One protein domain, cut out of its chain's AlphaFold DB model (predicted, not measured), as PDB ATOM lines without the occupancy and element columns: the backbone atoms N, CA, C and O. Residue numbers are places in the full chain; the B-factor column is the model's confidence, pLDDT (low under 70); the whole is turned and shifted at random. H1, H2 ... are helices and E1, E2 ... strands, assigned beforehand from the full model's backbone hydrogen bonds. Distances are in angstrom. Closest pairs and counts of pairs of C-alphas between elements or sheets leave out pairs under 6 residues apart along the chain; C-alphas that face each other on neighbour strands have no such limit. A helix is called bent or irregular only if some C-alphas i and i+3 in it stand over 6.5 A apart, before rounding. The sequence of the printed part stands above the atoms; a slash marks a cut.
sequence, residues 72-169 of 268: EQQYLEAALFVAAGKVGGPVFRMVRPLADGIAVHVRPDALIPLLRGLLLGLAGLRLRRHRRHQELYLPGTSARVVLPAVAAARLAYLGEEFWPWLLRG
ATOM      1  N   GLU A  72     -57.444 -19.424 188.290       92.94
ATOM      2  CA  GLU A  72     -56.093 -19.952 188.481       92.94
ATOM      3  C   GLU A  72     -55.029 -18.973 187.978       92.94
ATOM      4  O   GLU A  72     -54.003 -18.783 188.637       92.94
ATOM      5  N   GLN A  73     -55.273 -18.316 186.836       95.38
ATOM      6  CA  GLN A  73     -54.377 -17.282 186.324       95.38
ATOM      7  C   GLN A  73     -54.417 -16.045 187.224       95.38
ATOM      8  O   GLN A  73     -53.359 -15.527 187.575       95.38
ATOM      9  N   GLN A  74     -55.606 -15.617 187.661       94.69
ATOM     10  CA  GLN A  74     -55.756 -14.518 188.620       94.69
ATOM     11  C   GLN A  74     -55.014 -14.809 189.929       94.69
ATOM     12  O   GLN A  74     -54.332 -13.940 190.457       94.69
ATOM     13  N   TYR A  75     -55.090 -16.039 190.440       93.69
ATOM     14  CA  TYR A  75     -54.368 -16.462 191.638       93.69
ATOM     15  C   TYR A  75     -52.845 -16.403 191.453       93.69
ATOM     16  O   TYR A  75     -52.141 -15.864 192.309       93.69
ATOM     17  N   LEU A  76     -52.326 -16.907 190.327       95.19
ATOM     18  CA  LEU A  76     -50.897 -16.846 190.012       95.19
ATOM     19  C   LEU A  76     -50.403 -15.396 189.858       95.19
ATOM     20  O   LEU A  76     -49.350 -15.041 190.390       95.19
ATOM     21  N   GLU A  77     -51.167 -14.548 189.168       96.94
ATOM     22  CA  GLU A  77     -50.862 -13.124 188.992       96.94
ATOM     23  C   GLU A  77     -50.948 -12.340 190.305       96.94
ATOM     24  O   GLU A  77     -50.073 -11.525 190.597       96.94
ATOM     25  N   ALA A  78     -51.943 -12.623 191.141       95.31
ATOM     26  CA  ALA A  78     -52.083 -12.022 192.460       95.31
ATOM     27  C   ALA A  78     -50.900 -12.370 193.372       95.31
ATOM     28  O   ALA A  78     -50.324 -11.487 194.009       95.31
ATOM     29  N   ALA A  79     -50.479 -13.639 193.394       94.75
ATOM     30  CA  ALA A  79     -49.302 -14.068 194.145       94.75
ATOM     31  C   ALA A  79     -48.025 -13.367 193.653       94.75
ATOM     32  O   ALA A  79     -47.192 -12.958 194.463       94.75
ATOM     33  N   LEU A  80     -47.893 -13.182 192.336       96.75
ATOM     34  CA  LEU A  80     -46.797 -12.443 191.715       96.75
ATOM     35  C   LEU A  80     -46.797 -10.959 192.103       96.75
ATOM     36  O   LEU A  80     -45.738 -10.431 192.442       96.75
ATOM     37  N   PHE A  81     -47.959 -10.306 192.124       96.81
ATOM     38  CA  PHE A  81     -48.097  -8.917 192.568       96.81
ATOM     39  C   PHE A  81     -47.739  -8.739 194.049       96.81
ATOM     40  O   PHE A  81     -46.957  -7.856 194.402       96.81
ATOM     41  N   VAL A  82     -48.249  -9.618 194.916       94.75
ATOM     42  CA  VAL A  82     -47.961  -9.600 196.359       94.75
ATOM     43  C   VAL A  82     -46.482  -9.880 196.632       94.75
ATOM     44  O   VAL A  82     -45.871  -9.210 197.462       94.75
ATOM     45  N   ALA A  83     -45.880 -10.851 195.938       95.56
ATOM     46  CA  ALA A  83     -44.455 -11.143 196.074       95.56
ATOM     47  C   ALA A  83     -43.588  -9.968 195.601       95.56
ATOM     48  O   ALA A  83     -42.595  -9.654 196.255       95.56
ATOM     49  N   ALA A  84     -43.978  -9.289 194.516       96.56
ATOM     50  CA  ALA A  84     -43.294  -8.092 194.034       96.56
ATOM     51  C   ALA A  84     -43.325  -6.956 195.061       96.56
ATOM     52  O   ALA A  84     -42.287  -6.351 195.318       96.56
ATOM     53  N   GLY A  85     -44.463  -6.749 195.729       95.31
ATOM     54  CA  GLY A  85     -44.575  -5.733 196.776       95.31
ATOM     55  C   GLY A  85     -43.665  -5.969 197.992       95.31
ATOM     56  O   GLY A  85     -43.410  -5.060 198.767       95.31
ATOM     57  N   LYS A  86     -43.123  -7.181 198.168       94.75
ATOM     58  CA  LYS A  86     -42.173  -7.501 199.251       94.75
ATOM     59  C   LYS A  86     -40.707  -7.282 198.870       94.75
ATOM     60  O   LYS A  86     -39.839  -7.425 199.725       94.75
ATOM     61  N   VAL A  87     -40.411  -6.982 197.604       94.75
ATOM     62  CA  VAL A  87     -39.030  -6.773 197.135       94.75
ATOM     63  C   VAL A  87     -38.476  -5.417 197.596       94.75
ATOM     64  O   VAL A  87     -37.264  -5.283 197.736       94.75
ATOM     65  N   GLY A  88     -39.339  -4.431 197.877       85.56
ATOM     66  CA  GLY A  88     -38.938  -3.120 198.413       85.56
ATOM     67  C   GLY A  88     -38.379  -2.136 197.375       85.56
ATOM     68  O   GLY A  88     -37.709  -1.174 197.736       85.56
ATOM     69  N   GLY A  89     -38.634  -2.366 196.085       87.62
ATOM     70  CA  GLY A  89     -38.189  -1.515 194.979       87.62
ATOM     71  C   GLY A  89     -38.975  -1.796 193.697       87.62
ATOM     72  O   GLY A  89     -39.781  -2.729 193.677       87.62
ATOM     73  N   PRO A  90     -38.738  -1.045 192.604       90.44
ATOM     74  CA  PRO A  90     -39.320  -1.363 191.306       90.44
ATOM     75  C   PRO A  90     -38.974  -2.801 190.905       90.44
ATOM     76  O   PRO A  90     -37.805  -3.188 190.912       90.44
ATOM     77  N   VAL A  91     -39.979  -3.598 190.537       96.12
ATOM     78  CA  VAL A  91     -39.788  -5.022 190.204       96.12
ATOM     79  C   VAL A  91     -39.893  -5.266 188.709       96.12
ATOM     80  O   VAL A  91     -39.020  -5.900 188.109       96.12
ATOM     81  N   PHE A  92     -40.949  -4.754 188.086       96.94
ATOM     82  CA  PHE A  92     -41.245  -4.996 186.682       96.94
ATOM     83  C   PHE A  92     -40.758  -3.830 185.824       96.94
ATOM     84  O   PHE A  92     -40.959  -2.667 186.152       96.94
ATOM     85  N   ARG A  93     -40.090  -4.145 184.713       96.06
ATOM     86  CA  ARG A  93     -39.837  -3.189 183.623       96.06
ATOM     87  C   ARG A  93     -41.014  -3.129 182.662       96.06
ATOM     88  O   ARG A  93     -41.272  -2.090 182.078       96.06
ATOM     89  N   MET A  94     -41.648  -4.280 182.459       97.00
ATOM     90  CA  MET A  94     -42.765  -4.469 181.549       97.00
ATOM     91  C   MET A  94     -43.603  -5.646 182.043       97.00
ATOM     92  O   MET A  94     -43.052  -6.695 182.395       97.00
ATOM     93  N   VAL A  95     -44.918  -5.486 182.015       97.81
ATOM     94  CA  VAL A  95     -45.910  -6.530 182.257       97.81
ATOM     95  C   VAL A  95     -46.781  -6.625 181.019       97.81
ATOM     96  O   VAL A  95     -47.567  -5.736 180.746       97.81
ATOM     97  N   ARG A  96     -46.637  -7.696 180.247       97.19
ATOM     98  CA  ARG A  96     -47.346  -7.893 178.985       97.19
ATOM     99  C   ARG A  96     -48.429  -8.960 179.142       97.19
ATOM    100  O   ARG A  96     -48.087 -10.146 179.209       97.19
ATOM    101  N   PRO A  97     -49.714  -8.578 179.150       95.44
ATOM    102  CA  PRO A  97     -50.816  -9.523 179.022       95.44
ATOM    103  C   PRO A  97     -50.721 -10.339 177.731       95.44
ATOM    104  O   PRO A  97     -50.368  -9.813 176.674       95.44
ATOM    105  N   LEU A  98     -51.030 -11.630 177.825       90.69
ATOM    106  CA  LEU A  98     -51.153 -12.555 176.699       90.69
ATOM    107  C   LEU A  98     -52.566 -13.151 176.697       90.69
ATOM    108  O   LEU A  98     -53.264 -13.096 177.708       90.69
ATOM    109  N   ALA A  99     -52.962 -13.772 175.584       82.94
ATOM    110  CA  ALA A  99     -54.258 -14.445 175.477       82.94
ATOM    111  C   ALA A  99     -54.455 -15.549 176.536       82.94
ATOM    112  O   ALA A  99     -55.561 -15.752 177.022       82.94
ATOM    113  N   ASP A 100     -53.380 -16.246 176.915       86.25
ATOM    114  CA  ASP A 100     -53.398 -17.405 177.815       86.25
ATOM    115  C   ASP A 100     -52.360 -17.291 178.947       86.25
ATOM    116  O   ASP A 100     -51.757 -18.277 179.379       86.25
ATOM    117  N   GLY A 101     -52.103 -16.066 179.407       94.56
ATOM    118  CA  GLY A 101     -51.231 -15.822 180.551       94.56
ATOM    119  C   GLY A 101     -50.649 -14.417 180.563       94.56
ATOM    120  O   GLY A 101     -51.264 -13.456 180.101       94.56
ATOM    121  N   ILE A 102     -49.434 -14.303 181.088       97.62
ATOM    122  CA  ILE A 102     -48.736 -13.025 181.197       97.62
ATOM    123  C   ILE A 102     -47.234 -13.217 180.996       97.62
ATOM    124  O   ILE A 102     -46.661 -14.223 181.413       97.62
ATOM    125  N   ALA A 103     -46.581 -12.256 180.355       97.69
ATOM    126  CA  ALA A 103     -45.130 -12.179 180.281       97.69
ATOM    127  C   ALA A 103     -44.641 -11.001 181.123       97.69
ATOM    128  O   ALA A 103     -45.028  -9.864 180.875       97.69
ATOM    129  N   VAL A 104     -43.762 -11.249 182.092       98.00
ATOM    130  CA  VAL A 104     -43.210 -10.192 182.949       98.00
ATOM    131  C   VAL A 104     -41.704 -10.081 182.771       98.00
ATOM    132  O   VAL A 104     -40.948 -11.044 182.914       98.00
ATOM    133  N   HIS A 105     -41.249  -8.876 182.446       97.44
ATOM    134  CA  HIS A 105     -39.836  -8.545 182.371       97.44
ATOM    135  C   HIS A 105     -39.408  -7.983 183.716       97.44
ATOM    136  O   HIS A 105     -39.622  -6.810 184.020       97.44
ATOM    137  N   VAL A 106     -38.802  -8.840 184.524       96.88
ATOM    138  CA  VAL A 106     -38.342  -8.490 185.866       96.88
ATOM    139  C   VAL A 106     -36.989  -7.787 185.778       96.88
ATOM    140  O   VAL A 106     -36.133  -8.146 184.960       96.88
ATOM    141  N   ARG A 107     -36.776  -6.773 186.616       95.38
ATOM    142  CA  ARG A 107     -35.462  -6.143 186.750       95.38
ATOM    143  C   ARG A 107     -34.444  -7.160 187.303       95.38
ATOM    144  O   ARG A 107     -34.810  -8.000 188.125       95.38
ATOM    145  N   PRO A 108     -33.176  -7.141 186.850       92.81
ATOM    146  CA  PRO A 108     -32.199  -8.163 187.238       92.81
ATOM    147  C   PRO A 108     -31.973  -8.289 188.752       92.81
ATOM    148  O   PRO A 108     -31.831  -9.402 189.247       92.81
ATOM    149  N   ASP A 109     -31.967  -7.161 189.458       93.75
ATOM    150  CA  ASP A 109     -31.841  -7.018 190.914       93.75
ATOM    151  C   ASP A 109     -33.066  -7.546 191.678       93.75
ATOM    152  O   ASP A 109     -32.923  -8.117 192.756       93.75
ATOM    153  N   ALA A 110     -34.260  -7.441 191.090       95.94
ATOM    154  CA  ALA A 110     -35.508  -7.899 191.700       95.94
ATOM    155  C   ALA A 110     -35.820  -9.390 191.460       95.94
ATOM    156  O   ALA A 110     -36.652  -9.965 192.161       95.94
ATOM    157  N   LEU A 111     -35.167 -10.039 190.486       94.75
ATOM    158  CA  LEU A 111     -35.518 -11.397 190.048       94.75
ATOM    159  C   LEU A 111     -35.412 -12.445 191.166       94.75
ATOM    160  O   LEU A 111     -36.338 -13.231 191.359       94.75
ATOM    161  N   ILE A 112     -34.284 -12.489 191.877       93.62
ATOM    162  CA  ILE A 112     -34.038 -13.515 192.902       93.62
ATOM    163  C   ILE A 112     -34.940 -13.317 194.131       93.62
ATOM    164  O   ILE A 112     -35.593 -14.289 194.521       93.62
ATOM    165  N   PRO A 113     -35.068 -12.102 194.707       94.94
ATOM    166  CA  PRO A 113     -36.026 -11.849 195.784       94.94
ATOM    167  C   PRO A 113     -37.471 -12.189 195.400       94.94
ATOM    168  O   PRO A 113     -38.161 -12.863 196.165       94.94
ATOM    169  N   LEU A 114     -37.904 -11.806 194.191       95.81
ATOM    170  CA  LEU A 114     -39.247 -12.100 193.689       95.81
ATOM    171  C   LEU A 114     -39.517 -13.606 193.631       95.81
ATOM    172  O   LEU A 114     -40.528 -14.083 194.146       95.81
ATOM    173  N   LEU A 115     -38.606 -14.367 193.019       93.50
ATOM    174  CA  LEU A 115     -38.745 -15.815 192.882       93.50
ATOM    175  C   LEU A 115     -38.728 -16.528 194.238       93.50
ATOM    176  O   LEU A 115     -39.507 -17.456 194.435       93.50
ATOM    177  N   ARG A 116     -37.897 -16.083 195.188       90.69
ATOM    178  CA  ARG A 116     -37.921 -16.607 196.563       90.69
ATOM    179  C   ARG A 116     -39.264 -16.338 197.239       90.69
ATOM    180  O   ARG A 116     -39.854 -17.264 197.789       90.69
ATOM    181  N   GLY A 117     -39.773 -15.108 197.150       91.06
ATOM    182  CA  GLY A 117     -41.083 -14.742 197.696       91.06
ATOM    183  C   GLY A 117     -42.219 -15.586 197.115       91.06
ATOM    184  O   GLY A 117     -43.067 -16.076 197.859       91.06
ATOM    185  N   LEU A 118     -42.190 -15.829 195.803       91.81
ATOM    186  CA  LEU A 118     -43.143 -16.698 195.113       91.81
ATOM    187  C   LEU A 118     -43.057 -18.154 195.567       91.81
ATOM    188  O   LEU A 118     -44.081 -18.753 195.866       91.81
ATOM    189  N   LEU A 119     -41.858 -18.733 195.635       86.69
ATOM    190  CA  LEU A 119     -41.693 -20.143 196.002       86.69
ATOM    191  C   LEU A 119     -42.087 -20.425 197.453       86.69
ATOM    192  O   LEU A 119     -42.602 -21.501 197.745       86.69
ATOM    193  N   LEU A 120     -41.880 -19.454 198.344       85.12
ATOM    194  CA  LEU A 120     -42.311 -19.543 199.738       85.12
ATOM    195  C   LEU A 120     -43.816 -19.286 199.905       85.12
ATOM    196  O   LEU A 120     -44.438 -19.859 200.796       85.12
ATOM    197  N   GLY A 121     -44.402 -18.423 199.069       84.19
ATOM    198  CA  GLY A 121     -45.807 -18.019 199.170       84.19
ATOM    199  C   GLY A 121     -46.789 -18.881 198.373       84.19
ATOM    200  O   GLY A 121     -47.967 -18.931 198.720       84.19
ATOM    201  N   LEU A 122     -46.328 -19.561 197.320       87.19
ATOM    202  CA  LEU A 122     -47.182 -20.237 196.346       87.19
ATOM    203  C   LEU A 122     -46.891 -21.739 196.289       87.19
ATOM    204  O   LEU A 122     -46.066 -22.226 195.511       87.19
ATOM    205  N   ALA A 123     -47.617 -22.495 197.112       81.94
ATOM    206  CA  ALA A 123     -47.525 -23.949 197.122       81.94
ATOM    207  C   ALA A 123     -47.866 -24.534 195.740       81.94
ATOM    208  O   ALA A 123     -48.890 -24.208 195.146       81.94
ATOM    209  N   GLY A 124     -47.017 -25.437 195.248       83.12
ATOM    210  CA  GLY A 124     -47.250 -26.135 193.982       83.12
ATOM    211  C   GLY A 124     -46.704 -25.429 192.739       83.12
ATOM    212  O   GLY A 124     -46.678 -26.063 191.688       83.12
ATOM    213  N   LEU A 125     -46.193 -24.196 192.843       89.75
ATOM    214  CA  LEU A 125     -45.547 -23.506 191.722       89.75
ATOM    215  C   LEU A 125     -44.409 -24.356 191.135       89.75
ATOM    216  O   LEU A 125     -43.614 -24.953 191.865       89.75
ATOM    217  N   ARG A 126     -44.344 -24.429 189.805       89.06
ATOM    218  CA  ARG A 126     -43.288 -25.127 189.064       89.06
ATOM    219  C   ARG A 126     -42.615 -24.192 188.080       89.06
ATOM    220  O   ARG A 126     -43.177 -23.177 187.681       89.06
ATOM    221  N   LEU A 127     -41.412 -24.580 187.670       90.31
ATOM    222  CA  LEU A 127     -40.629 -23.873 186.670       90.31
ATOM    223  C   LEU A 127     -40.322 -24.798 185.501       90.31
ATOM    224  O   LEU A 127     -39.713 -25.855 185.664       90.31
ATOM    225  N   ARG A 128     -40.691 -24.364 184.302       90.56
ATOM    226  CA  ARG A 128     -40.279 -24.974 183.045       90.56
ATOM    227  C   ARG A 128     -39.197 -24.110 182.410       90.56
ATOM    228  O   ARG A 128     -39.334 -22.894 182.274       90.56
ATOM    229  N   ARG A 129     -38.089 -24.754 182.047       90.00
ATOM    230  CA  ARG A 129     -36.936 -24.075 181.457       90.00
ATOM    231  C   ARG A 129     -37.020 -24.103 179.941       90.00
ATOM    232  O   ARG A 129     -37.147 -25.173 179.352       90.00
ATOM    233  N   HIS A 130     -36.853 -22.944 179.318       89.06
ATOM    234  CA  HIS A 130     -36.679 -22.827 177.875       89.06
ATOM    235  C   HIS A 130     -35.344 -22.152 177.555       89.06
ATOM    236  O   HIS A 130     -34.689 -21.554 178.411       89.06
ATOM    237  N   ARG A 131     -34.926 -22.231 176.285       85.94
ATOM    238  CA  ARG A 131     -33.640 -21.674 175.832       85.94
ATOM    239  C   ARG A 131     -33.532 -20.158 176.050       85.94
ATOM    240  O   ARG A 131     -32.440 -19.666 176.309       85.94
ATOM    241  N   ARG A 132     -34.633 -19.413 175.893       87.75
ATOM    242  CA  ARG A 132     -34.647 -17.931 175.895       87.75
ATOM    243  C   ARG A 132     -35.564 -17.304 176.950       87.75
ATOM    244  O   ARG A 132     -35.606 -16.083 177.071       87.75
ATOM    245  N   HIS A 133     -36.312 -18.117 177.682       93.38
ATOM    246  CA  HIS A 133     -37.231 -17.667 178.719       93.38
ATOM    247  C   HIS A 133     -37.433 -18.780 179.743       93.38
ATOM    248  O   HIS A 133     -37.055 -19.929 179.514       93.38
ATOM    249  N   GLN A 134     -38.036 -18.426 180.864       93.19
ATOM    250  CA  GLN A 134     -38.486 -19.382 181.863       93.19
ATOM    251  C   GLN A 134     -39.995 -19.252 182.005       93.19
ATOM    252  O   GLN A 134     -40.533 -18.167 181.808       93.19
ATOM    253  N   GLU A 135     -40.676 -20.340 182.315       95.06
ATOM    254  CA  GLU A 135     -42.119 -20.348 182.523       95.06
ATOM    255  C   GLU A 135     -42.395 -20.813 183.950       95.06
ATOM    256  O   GLU A 135     -41.967 -21.896 184.350       95.06
ATOM    257  N   LEU A 136     -43.075 -19.979 184.732       94.81
ATOM    258  CA  LEU A 136     -43.669 -20.373 186.002       94.81
ATOM    259  C   LEU A 136     -45.093 -20.840 185.727       94.81
ATOM    260  O   LEU A 136     -45.823 -20.152 185.019       94.81
ATOM    261  N   TYR A 137     -45.499 -21.979 186.275       93.69
ATOM    262  CA  TYR A 137     -46.838 -22.518 186.038       93.69
ATOM    263  C   TYR A 137     -47.382 -23.272 187.250       93.69
ATOM    264  O   TYR A 137     -46.622 -23.752 188.099       93.69
ATOM    265  N   LEU A 138     -48.710 -23.385 187.308       90.75
ATOM    266  CA  LEU A 138     -49.424 -24.199 188.289       90.75
ATOM    267  C   LEU A 138     -49.818 -25.546 187.650       90.75
ATOM    268  O   LEU A 138     -50.586 -25.557 186.683       90.75
ATOM    269  N   PRO A 139     -49.301 -26.691 188.142       88.75
ATOM    270  CA  PRO A 139     -49.613 -28.008 187.586       88.75
ATOM    271  C   PRO A 139     -51.112 -28.305 187.558       88.75
ATOM    272  O   PRO A 139     -51.818 -28.006 188.514       88.75
ATOM    273  N   GLY A 140     -51.579 -28.944 186.482       88.06
ATOM    274  CA  GLY A 140     -52.994 -29.299 186.315       88.06
ATOM    275  C   GLY A 140     -53.896 -28.139 185.884       88.06
ATOM    276  O   GLY A 140     -55.102 -28.326 185.791       88.06
ATOM    277  N   THR A 141     -53.327 -26.965 185.595       91.19
ATOM    278  CA  THR A 141     -54.059 -25.769 185.149       91.19
ATOM    279  C   THR A 141     -53.423 -25.190 183.879       91.19
ATOM    280  O   THR A 141     -52.322 -25.591 183.493       91.19
ATOM    281  N   SER A 142     -54.086 -24.222 183.242       92.50
ATOM    282  CA  SER A 142     -53.504 -23.409 182.164       92.50
ATOM    283  C   SER A 142     -52.715 -22.193 182.670       92.50
ATOM    284  O   SER A 142     -52.113 -21.487 181.863       92.50
ATOM    285  N   ALA A 143     -52.696 -21.940 183.984       94.94
ATOM    286  CA  ALA A 143     -52.118 -20.729 184.549       94.94
ATOM    287  C   ALA A 143     -50.589 -20.703 184.415       94.94
ATOM    288  O   ALA A 143     -49.891 -21.626 184.860       94.94
ATOM    289  N   ARG A 144     -50.066 -19.617 183.838       96.19
ATOM    290  CA  ARG A 144     -48.636 -19.441 183.580       96.19
ATOM    291  C   ARG A 144     -48.174 -17.985 183.563       96.19
ATOM    292  O   ARG A 144     -48.898 -17.062 183.190       96.19
ATOM    293  N   VAL A 145     -46.903 -17.807 183.910       97.62
ATOM    294  CA  VAL A 145     -46.151 -16.556 183.809       97.62
ATOM    295  C   VAL A 145     -44.867 -16.836 183.040       97.62
ATOM    296  O   VAL A 145     -44.043 -17.653 183.450       97.62
ATOM    297  N   VAL A 146     -44.661 -16.122 181.942       97.25
ATOM    298  CA  VAL A 146     -43.409 -16.155 181.188       97.25
ATOM    299  C   VAL A 146     -42.456 -15.109 181.760       97.25
ATOM    300  O   VAL A 146     -42.834 -13.963 181.980       97.25
ATOM    301  N   LEU A 147     -41.198 -15.497 181.956       96.81
ATOM    302  CA  LEU A 147     -40.072 -14.651 182.354       96.81
ATOM    303  C   LEU A 147     -39.074 -14.560 181.185       96.81
ATOM    304  O   LEU A 147     -38.159 -15.392 181.074       96.81
ATOM    305  N   PRO A 148     -39.245 -13.601 180.256       94.88
ATOM    306  CA  PRO A 148     -38.387 -13.487 179.084       94.88
ATOM    307  C   PRO A 148     -36.967 -13.056 179.454       94.88
ATOM    308  O   PRO A 148     -36.752 -12.340 180.430       94.88
ATOM    309  N   ALA A 149     -35.984 -13.482 178.655       90.38
ATOM    310  CA  ALA A 149     -34.571 -13.119 178.815       90.38
ATOM    311  C   ALA A 149     -33.951 -13.478 180.185       90.38
ATOM    312  O   ALA A 149     -32.868 -13.000 180.535       90.38
ATOM    313  N   VAL A 150     -34.590 -14.367 180.949       88.06
ATOM    314  CA  VAL A 150     -34.009 -14.958 182.154       88.06
ATOM    315  C   VAL A 150     -33.217 -16.202 181.758       88.06
ATOM    316  O   VAL A 150     -33.778 -17.239 181.402       88.06
ATOM    317  N   ALA A 151     -31.889 -16.092 181.794       84.25
ATOM    318  CA  ALA A 151     -30.992 -17.217 181.549       84.25
ATOM    319  C   ALA A 151     -31.025 -18.211 182.719       84.25
ATOM    320  O   ALA A 151     -31.007 -17.801 183.879       84.25
ATOM    321  N   ALA A 152     -30.977 -19.515 182.425       79.25
ATOM    322  CA  ALA A 152     -30.963 -20.565 183.449       79.25
ATOM    323  C   ALA A 152     -29.806 -20.401 184.454       79.25
ATOM    324  O   ALA A 152     -29.992 -20.640 185.642       79.25
ATOM    325  N   ALA A 153     -28.648 -19.908 183.999       80.00
ATOM    326  CA  ALA A 153     -27.504 -19.613 184.861       80.00
ATOM    327  C   ALA A 153     -27.825 -18.579 185.954       80.00
ATOM    328  O   ALA A 153     -27.326 -18.697 187.067       80.00
ATOM    329  N   ARG A 154     -28.702 -17.596 185.688       82.69
ATOM    330  CA  ARG A 154     -29.118 -16.628 186.718       82.69
ATOM    331  C   ARG A 154     -29.959 -17.271 187.812       82.69
ATOM    332  O   ARG A 154     -29.944 -16.804 188.939       82.69
ATOM    333  N   LEU A 155     -30.676 -18.344 187.501       84.19
ATOM    334  CA  LEU A 155     -31.485 -19.029 188.496       84.19
ATOM    335  C   LEU A 155     -30.645 -19.876 189.463       84.19
ATOM    336  O   LEU A 155     -31.144 -20.228 190.524       84.19
ATOM    337  N   ALA A 156     -29.373 -20.161 189.147       82.88
ATOM    338  CA  ALA A 156     -28.451 -20.810 190.085       82.88
ATOM    339  C   ALA A 156     -28.291 -20.013 191.392       82.88
ATOM    340  O   ALA A 156     -28.110 -20.606 192.449       82.88
ATOM    341  N   TYR A 157     -28.458 -18.688 191.337       83.69
ATOM    342  CA  TYR A 157     -28.407 -17.806 192.506       83.69
ATOM    343  C   TYR A 157     -29.626 -17.909 193.432       83.69
ATOM    344  O   TYR A 157     -29.638 -17.267 194.479       83.69
ATOM    345  N   LEU A 158     -30.657 -18.692 193.085       82.56
ATOM    346  CA  LEU A 158     -31.771 -18.929 194.007       82.56
ATOM    347  C   LEU A 158     -31.317 -19.669 195.267       82.56
ATOM    348  O   LEU A 158     -31.843 -19.367 196.339       82.56
ATOM    349  N   GLY A 159     -30.319 -20.545 195.137       80.00
ATOM    350  CA  GLY A 159     -29.900 -21.498 196.162       80.00
ATOM    351  C   GLY A 159     -30.324 -22.922 195.798       80.00
ATOM    352  O   GLY A 159     -31.359 -23.134 195.154       80.00
ATOM    353  N   GLU A 160     -29.505 -23.908 196.167       78.31
ATOM    354  CA  GLU A 160     -29.768 -25.320 195.865       78.31
ATOM    355  C   GLU A 160     -31.035 -25.840 196.552       78.31
ATOM    356  O   GLU A 160     -31.722 -26.709 196.014       78.31
ATOM    357  N   GLU A 161     -31.404 -25.251 197.689       77.50
ATOM    358  CA  GLU A 161     -32.585 -25.587 198.476       77.50
ATOM    359  C   GLU A 161     -33.902 -25.399 197.702       77.50
ATOM    360  O   GLU A 161     -34.882 -26.102 197.958       77.50
ATOM    361  N   PHE A 162     -33.922 -24.516 196.698       76.38
ATOM    362  CA  PHE A 162     -35.103 -24.259 195.872       76.38
ATOM    363  C   PHE A 162     -35.191 -25.173 194.644       76.38
ATOM    364  O   PHE A 162     -36.259 -25.289 194.035       76.38
ATOM    365  N   TRP A 163     -34.115 -25.874 194.269       76.31
ATOM    366  CA  TRP A 163     -34.147 -26.751 193.096       76.31
ATOM    367  C   TRP A 163     -35.089 -27.944 193.220       76.31
ATOM    368  O   TRP A 163     -35.840 -28.188 192.268       76.31
ATOM    369  N   PRO A 164     -35.145 -28.654 194.361       73.19
ATOM    370  CA  PRO A 164     -36.153 -29.680 194.581       73.19
ATOM    371  C   PRO A 164     -37.574 -29.133 194.419       73.19
ATOM    372  O   PRO A 164     -38.408 -29.801 193.808       73.19
ATOM    373  N   TRP A 165     -37.829 -27.903 194.881       69.50
ATOM    374  CA  TRP A 165     -39.134 -27.242 194.780       69.50
ATOM    375  C   TRP A 165     -39.531 -26.944 193.332       69.50
ATOM    376  O   TRP A 165     -40.660 -27.193 192.920       69.50
ATOM    377  N   LEU A 166     -38.575 -26.471 192.537       71.19
ATOM    378  CA  LEU A 166     -38.795 -26.089 191.144       71.19
ATOM    379  C   LEU A 166     -38.912 -27.295 190.202       71.19
ATOM    380  O   LEU A 166     -39.672 -27.236 189.236       71.19
ATOM    381  N   LEU A 167     -38.169 -28.376 190.474       71.44
ATOM    382  CA  LEU A 167     -38.063 -29.545 189.589       71.44
ATOM    383  C   LEU A 167     -39.042 -30.672 189.932       71.44
ATOM    384  O   LEU A 167     -39.553 -31.335 189.034       71.44
ATOM    385  N   ARG A 168     -39.279 -30.921 191.221       68.00
ATOM    386  CA  ARG A 168     -40.158 -32.005 191.701       68.00
ATOM    387  C   ARG A 168     -41.368 -31.434 192.428       68.00
ATOM    388  O   ARG A 168     -42.488 -31.895 192.219       68.00
ATOM    389  N   GLY A 169     -41.100 -30.380 193.194       54.72
ATOM    390  CA  GLY A 169     -41.976 -29.583 194.033       54.72
ATOM    391  C   GLY A 169     -42.792 -30.344 195.069       54.72
ATOM    392  O   GLY A 169     -42.950 -31.560 194.981       54.72
TER     393      GLY A 169
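AT A GLANCE: This is residues 72 to 169 of the 268 residues of an uncharacterized protein of Kutzneria albida DSM 43870 (UniProt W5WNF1). A strongly twisted sheet of five strands has H1 running along over one face, above E2 and E5, with H2 crossing close by H1 at a steep angle. The two short last helices, H3 and H4, make a corner beyond H2, and H4 grazes the edge strand E3. The printed part has 98 residues, with four named helices and five named strands in the order H1, E1, E2, H2, E3, E4, E5, H3, H4; the sheet order E1, E2, E5, E4, E3 is mixed, with E2 and E5 parallel. The class is mixed, helices and strands; the whole is compact and rounded, with a radius of gyration of the C-alphas of 12.2 A and spans of 33 by 31 by 26 A.

HOW THE PARTS SIT: H1, residues 72 to 85, is on the sheet at a height of 9.3 A, over E2, residues 101 to 106, and E5, residues 144 to 148; it runs along the strands, at 5 degrees to E2 on the local plane. E1, residues 92 to 98, forms an antiparallel hairpin with E2, N 96 and O 103 being 2.8 A apart. E2 and E5 are parallel, with N 146 and O 102 at 2.8 A. H2, residues 111 to 121, touches residues 79 to 84 of H1, the closest C-alphas being those of Ala 83 and Gly 117 at 5.2 A, at a steep tilt of 58 degrees, opposite ways. H1 and H2 make two layers with the sheet, helices on one face of it, though H2 lies over none of the strands. E3, residues 126 to 129, E4, residues 133 to 137, and E5 form a meander, each strand the antiparallel neighbour of the one before; N 128 and O 135 are 2.8 A apart, N 136 and O 145 2.8 A. E2, H2 and E3 are a split strand-helix-strand unit, two strands of one sheet that are not neighbours, with H2 between them along the chain and E5 and E4 between them in the sheet, and its crossover is right-handed. H3, residues 152 to 158, touches H2, the closest C-alphas being Ile 112 and Leu 158 at 6.0 A. H4, residues 160 to 167, only grazes the sheet; its closest C-alpha pair to E3 is Leu 166 and Arg 126, 5.0 A. Every O i to N i+4 pair is within hydrogen-bond range in H1 and H2, but 0 of 3 in H3, where 4 of 4 O i to N i+3 pairs are, and 2 of 4 in H4.

IN THESE COORDINATES: H1 begins at C-alpha 72 (-56.093, -19.952, 188.481) and is 20.1 A long. E1 measures 16.0 A, E2 15.8 A and H2 15.3 A. H4 ends at C-alpha 167 (-38.063, -29.545, 189.589); it is only just irregular, C-alphas 161 and 164 being 6.7 A apart.

THE WHOLE: The two farthest C-alphas, Ala 99 and Glu 160, are 33.7 A apart. The printed part has no cut, and no link is long. Residues 165 and 168 to 169 have pLDDT under 70.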